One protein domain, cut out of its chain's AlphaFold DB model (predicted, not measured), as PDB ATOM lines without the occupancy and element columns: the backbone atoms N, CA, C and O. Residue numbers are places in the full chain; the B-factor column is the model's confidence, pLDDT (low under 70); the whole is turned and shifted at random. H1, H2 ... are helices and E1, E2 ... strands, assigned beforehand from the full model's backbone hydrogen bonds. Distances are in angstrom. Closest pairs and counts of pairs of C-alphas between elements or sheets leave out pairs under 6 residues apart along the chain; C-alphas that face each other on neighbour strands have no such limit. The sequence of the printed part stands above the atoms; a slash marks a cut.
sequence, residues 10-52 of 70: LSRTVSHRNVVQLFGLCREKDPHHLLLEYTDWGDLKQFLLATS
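This is residues 10 to 52 of the 70 residues of the protein "PK_Tyr_Ser-Thr domain-containing protein" of Anopheles funestus (UniProt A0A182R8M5). Look for a small two-stranded hairpin, E1 and E2, with the short helix H1 near the start of E1 and an arm, residues 40 to 52, that sticks out with helix H2 and makes much of the length. The turn of the hairpin, residues 27 to 32, sticks out too. The printed part has 43 residues with two named helices and two named strands, in the order H1, E1, E2, H2; the sheet order is E1 - E2, antiparallel. The class is mixed, helices and strands, with 21 residues, under half, in named elements. The whole is only just loose, close to extended, with a radius of gyration of the C-alphas of 13.6 A and spans of 43 by 25 by 14 A.

Start at the hairpin of E1, residues 22 to 26, and E2, residues 33 to 36, antiparallel at 167 degrees between their directions. Look there for N 23 and O 35, 2.8 A apart, and N 33 and O 26, 3.0 A apart, both within hydrogen-bond range. Next find H1, residues 10 to 13, whose closest C-alpha pair with E1 is Arg 12 and Leu 22, 5.1 A apart. H2, residues 44 to 51, is apart from E1 and H1, and H1 is apart from E2. In H2 every O i to N i+4 pair is within hydrogen-bond range; H1 is too short for such a pair.

Find C-alpha 22 at (84.222, -2.210, 9.903); from there E1 runs 11.8 A to C-alpha 26. E2 covers 9.7 A and H1 5.3 A. H2 runs 10.4 A to C-alpha 51 at (110.288, -7.758, 16.891).

The C-alphas of Glu 28 and Ser 52 are the two farthest apart, 42.8 A. The printed part has no cut, and its three links between named elements are short. The mean pLDDT of the printed part is 81.6, with residues 10, 11 and 30 under 70.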
ATOM      1  N   LEU A  10      82.883   2.888   2.601       69.69
ATOM      2  CA  LEU A  10      83.840   2.099   1.819       69.69
ATOM      3  C   LEU A  10      84.459   0.970   2.660       69.69
ATOM      4  O   LEU A  10      84.534  -0.169   2.209       69.69
ATOM      5  N   SER A  11      84.849   1.252   3.904       69.62
ATOM      6  CA  SER A  11      85.437   0.231   4.785       69.62
ATOM      7  C   SER A  11      84.458  -0.880   5.199       69.62
ATOM      8  O   SER A  11      84.898  -1.975   5.532       69.62
ATOM      9  N   ARG A  12      83.137  -0.645   5.129       71.69
ATOM     10  CA  ARG A  12      82.120  -1.699   5.327       71.69
ATOM     11  C   ARG A  12      82.004  -2.642   4.135       71.69
ATOM     12  O   ARG A  12      81.662  -3.807   4.309       71.69
ATOM     13  N   THR A  13      82.230  -2.133   2.925       73.94
ATOM     14  CA  THR A  13      82.054  -2.908   1.683       73.94
ATOM     15  C   THR A  13      83.294  -3.714   1.305       73.94
ATOM     16  O   THR A  13      83.186  -4.711   0.591       73.94
ATOM     17  N   VAL A  14      84.467  -3.333   1.812       76.38
ATOM     18  CA  VAL A  14      85.718  -4.068   1.609       76.38
ATOM     19  C   VAL A  14      85.852  -5.167   2.667       76.38
ATOM     20  O   VAL A  14      86.246  -4.912   3.797       76.38
ATOM     21  N   SER A  15      85.560  -6.412   2.282       73.94
ATOM     22  CA  SER A  15      85.807  -7.608   3.100       73.94
ATOM     23  C   SER A  15      86.974  -8.400   2.512       73.94
ATOM     24  O   SER A  15      86.788  -9.245   1.633       73.94
ATOM     25  N   HIS A  16      88.192  -8.124   2.976       83.56
ATOM     26  CA  HIS A  16      89.400  -8.826   2.548       83.56
ATOM     27  C   HIS A  16      90.231  -9.237   3.765       83.56
ATOM     28  O   HIS A  16      90.361  -8.462   4.699       83.56
ATOM     29  N   ARG A  17      90.875 -10.413   3.721       81.81
ATOM     30  CA  ARG A  17      91.684 -10.962   4.834       81.81
ATOM     31  C   ARG A  17      92.738  -9.988   5.386       81.81
ATOM     32  O   ARG A  17      93.103 -10.075   6.547       81.81
ATOM     33  N   ASN A  18      93.247  -9.097   4.539       83.00
ATOM     34  CA  ASN A  18      94.316  -8.155   4.889       83.00
ATOM     35  C   ASN A  18      93.801  -6.732   5.175       83.00
ATOM     36  O   ASN A  18      94.600  -5.798   5.200       83.00
ATOM     37  N   VAL A  19      92.486  -6.538   5.299       82.94
ATOM     38  CA  VAL A  19      91.864  -5.238   5.578       82.94
ATOM     39  C   VAL A  19      90.948  -5.405   6.781       82.94
ATOM     40  O   VAL A  19      90.075  -6.263   6.765       82.94
ATOM     41  N   VAL A  20      91.145  -4.570   7.804       81.81
ATOM     42  CA  VAL A  20      90.314  -4.568   9.015       81.81
ATOM     43  C   VAL A  20      88.867  -4.287   8.634       81.81
ATOM     44  O   VAL A  20      88.568  -3.256   8.020       81.81
ATOM     45  N   GLN A  21      87.970  -5.189   9.017       83.69
ATOM     46  CA  GLN A  21      86.550  -5.038   8.731       83.69
ATOM     47  C   GLN A  21      85.895  -4.011   9.673       83.69
ATOM     48  O   GLN A  21      86.063  -4.070  10.894       83.69
ATOM     49  N   LEU A  22      85.097  -3.089   9.119       85.62
ATOM     50  CA  LEU A  22      84.222  -2.210   9.903       85.62
ATOM     51  C   LEU A  22      82.844  -2.865  10.082       85.62
ATOM     52  O   LEU A  22      82.113  -3.052   9.110       85.62
ATOM     53  N   PHE A  23      82.456  -3.156  11.325       82.88
ATOM     54  CA  PHE A  23      81.142  -3.720  11.648       82.88
ATOM     55  C   PHE A  23      80.053  -2.651  11.749       82.88
ATOM     56  O   PHE A  23      78.916  -2.877  11.336       82.88
ATOM     57  N   GLY A  24      80.368  -1.481  12.309       79.69
ATOM     58  CA  GLY A  24      79.333  -0.508  12.645       79.69
ATOM     59  C   GLY A  24      79.852   0.824  13.167       79.69
ATOM     60  O   GLY A  24      81.024   0.981  13.491       79.69
ATOM     61  N   LEU A  25      78.947   1.802  13.230       82.00
ATOM     62  CA  LEU A  25      79.185   3.126  13.800       82.00
ATOM     63  C   LEU A  25      77.975   3.490  14.664       82.00
ATOM     64  O   LEU A  25      76.858   3.553  14.150       82.00
ATOM     65  N   CYS A  26      78.193   3.753  15.947       81.06
ATOM     66  CA  CYS A  26      77.165   4.236  16.861       81.06
ATOM     67  C   CYS A  26      77.257   5.762  16.946       81.06
ATOM     68  O   CYS A  26      78.257   6.302  17.425       81.06
ATOM     69  N   ARG A  27      76.215   6.450  16.459       79.31
ATOM     70  CA  ARG A  27      76.126   7.923  16.455       79.31
ATOM     71  C   ARG A  27      75.045   8.504  17.366       79.31
ATOM     72  O   ARG A  27      74.829   9.708  17.351       79.31
ATOM     73  N   GLU A  28      74.340   7.661  18.115       74.94
ATOM     74  CA  GLU A  28      73.197   8.082  18.941       74.94
ATOM     75  C   GLU A  28      73.598   8.927  20.155       74.94
ATOM     76  O   GLU A  28      72.784   9.703  20.651       74.94
ATOM     77  N   LYS A  29      74.845   8.807  20.622       73.25
ATOM     78  CA  LYS A  29      75.425   9.631  21.687       73.25
ATOM     79  C   LYS A  29      76.852  10.026  21.322       73.25
ATOM     80  O   LYS A  29      77.539   9.271  20.638       73.25
ATOM     81  N   ASP A  30      77.257  11.210  21.766       69.25
ATOM     82  CA  ASP A  30      78.638  11.692  21.699       69.25
ATOM     83  C   ASP A  30      79.419  11.139  22.910       69.25
ATOM     84  O   ASP A  30      78.854  11.149  24.009       69.25
ATOM     85  N   PRO A  31      80.661  10.632  22.746       79.12
ATOM     86  CA  PRO A  31      81.435  10.514  21.503       79.12
ATOM     87  C   PRO A  31      80.906   9.441  20.539       79.12
ATOM     88  O   PRO A  31      80.355   8.426  20.950       79.12
ATOM     89  N   HIS A  32      81.097   9.632  19.230       81.25
ATOM     90  CA  HIS A  32      80.781   8.597  18.239       81.25
ATOM     91  C   HIS A  32      81.696   7.369  18.406       81.25
ATOM     92  O   HIS A  32      82.915   7.513  18.488       81.25
ATOM     93  N   HIS A  33      81.127   6.161  18.373       82.38
ATOM     94  CA  HIS A  33      81.882   4.911  18.539       82.38
ATOM     95  C   HIS A  33      81.945   4.118  17.230       82.38
ATOM     96  O   HIS A  33      80.939   3.998  16.530       82.38
ATOM     97  N   LEU A  34      83.110   3.544  16.916       84.06
ATOM     98  CA  LEU A  34      83.313   2.649  15.772       84.06
ATOM     99  C   LEU A  34      83.521   1.219  16.270       84.06
ATOM    100  O   LEU A  34      84.326   0.987  17.170       84.06
ATOM    101  N   LEU A  35      82.824   0.266  15.657       86.06
ATOM    102  CA  LEU A  35      83.024  -1.161  15.891       86.06
ATOM    103  C   LEU A  35      83.836  -1.728  14.728       86.06
ATOM    104  O   LEU A  35      83.336  -1.789  13.606       86.06
ATOM    105  N   LEU A  36      85.067  -2.138  15.009       85.50
ATOM    106  CA  LEU A  36      86.035  -2.676  14.053       85.50
ATOM    107  C   LEU A  36      86.460  -4.082  14.486       85.50
ATOM    108  O   LEU A  36      86.326  -4.442  15.659       85.50
ATOM    109  N   GLU A  37      86.991  -4.861  13.550       84.75
ATOM    110  CA  GLU A  37      87.684  -6.109  13.858       84.75
ATOM    111  C   GLU A  37      88.849  -5.866  14.828       84.75
ATOM    112  O   GLU A  37      89.626  -4.918  14.684       84.75
ATOM    113  N   TYR A  38      88.947  -6.721  15.845       85.88
ATOM    114  CA  TYR A  38      89.999  -6.643  16.848       85.88
ATOM    115  C   TYR A  38      91.265  -7.353  16.360       85.88
ATOM    116  O   TYR A  38      91.193  -8.472  15.855       85.88
ATOM    117  N   THR A  39      92.424  -6.723  16.560       86.12
ATOM    118  CA  THR A  39      93.735  -7.319  16.287       86.12
ATOM    119  C   THR A  39      94.591  -7.298  17.553       86.12
ATOM    120  O   THR A  39      94.720  -6.268  18.215       86.12
ATOM    121  N   ASP A  40      95.206  -8.434  17.889       83.75
ATOM    122  CA  ASP A  40      95.998  -8.571  19.124       83.75
ATOM    123  C   ASP A  40      97.290  -7.732  19.109       83.75
ATOM    124  O   ASP A  40      97.800  -7.329  20.152       83.75
ATOM    125  N   TRP A  41      97.830  -7.461  17.916       84.38
ATOM    126  CA  TRP A  41      99.159  -6.866  17.733       84.38
ATOM    127  C   TRP A  41      99.150  -5.356  17.483       84.38
ATOM    128  O   TRP A  41     100.217  -4.745  17.412       84.38
ATOM    129  N   GLY A  42      97.971  -4.741  17.369       85.88
ATOM    130  CA  GLY A  42      97.847  -3.308  17.121       85.88
ATOM    131  C   GLY A  42      98.497  -2.871  15.801       85.88
ATOM    132  O   GLY A  42      98.260  -3.468  14.752       85.88
ATOM    133  N   ASP A  43      99.278  -1.789  15.845       85.56
ATOM    134  CA  ASP A  43      99.911  -1.197  14.667       85.56
ATOM    135  C   ASP A  43     101.124  -2.013  14.184       85.56
ATOM    136  O   ASP A  43     102.037  -2.346  14.947       85.56
ATOM    137  N   LEU A  44     101.166  -2.284  12.876       87.88
ATOM    138  CA  LEU A  44     102.220  -3.082  12.250       87.88
ATOM    139  C   LEU A  44     103.623  -2.486  12.447       87.88
ATOM    140  O   LEU A  44     104.576  -3.233  12.659       87.88
ATOM    141  N   LYS A  45     103.782  -1.159  12.405       85.31
ATOM    142  CA  LYS A  45     105.071  -0.494  12.654       85.31
ATOM    143  C   LYS A  45     105.537  -0.769  14.076       85.31
ATOM    144  O   LYS A  45     106.709  -1.082  14.267       85.31
ATOM    145  N   GLN A  46     104.650  -0.667  15.067       84.19
ATOM    146  CA  GLN A  46     105.013  -0.960  16.459       84.19
ATOM    147  C   GLN A  46     105.382  -2.431  16.643       84.19
ATOM    148  O   GLN A  46     106.386  -2.725  17.291       84.19
ATOM    149  N   PHE A  47     104.628  -3.338  16.021       87.62
ATOM    150  CA  PHE A  47     104.948  -4.761  16.024       87.62
ATOM    151  C   PHE A  47     106.331  -5.041  15.414       87.62
ATOM    152  O   PHE A  47     107.144  -5.751  16.007       87.62
ATOM    153  N   LEU A  48     106.638  -4.443  14.259       86.69
ATOM    154  CA  LEU A  48     107.929  -4.613  13.587       86.69
ATOM    155  C   LEU A  48     109.086  -4.026  14.401       86.69
ATOM    156  O   LEU A  48     110.126  -4.665  14.511       86.69
ATOM    157  N   LEU A  49     108.901  -2.857  15.020       87.25
ATOM    158  CA  LEU A  49     109.908  -2.258  15.904       87.25
ATOM    159  C   LEU A  49     110.178  -3.120  17.144       87.25
ATOM    160  O   LEU A  49     111.323  -3.241  17.567       87.25
ATOM    161  N   ALA A  50     109.143  -3.735  17.721       85.06
ATOM    162  CA  ALA A  50     109.287  -4.602  18.889       85.06
ATOM    163  C   ALA A  50     109.950  -5.952  18.559       85.06
ATOM    164  O   ALA A  50     110.596  -6.547  19.420       85.06
ATOM    165  N   THR A  51     109.784  -6.444  17.330       85.12
ATOM    166  CA  THR A  51     110.288  -7.758  16.891       85.12
ATOM    167  C   THR A  51     111.602  -7.681  16.112       85.12
ATOM    168  O   THR A  51     112.255  -8.706  15.913       85.12
ATOM    169  N   SER A  52     112.033  -6.486  15.695       83.25
ATOM    170  CA  SER A  52     113.304  -6.288  15.002       83.25
ATOM    171  C   SER A  52     114.492  -6.414  15.960       83.25
ATOM    172  O   SER A  52     114.581  -5.698  16.953       83.25
TER     173      SER A  52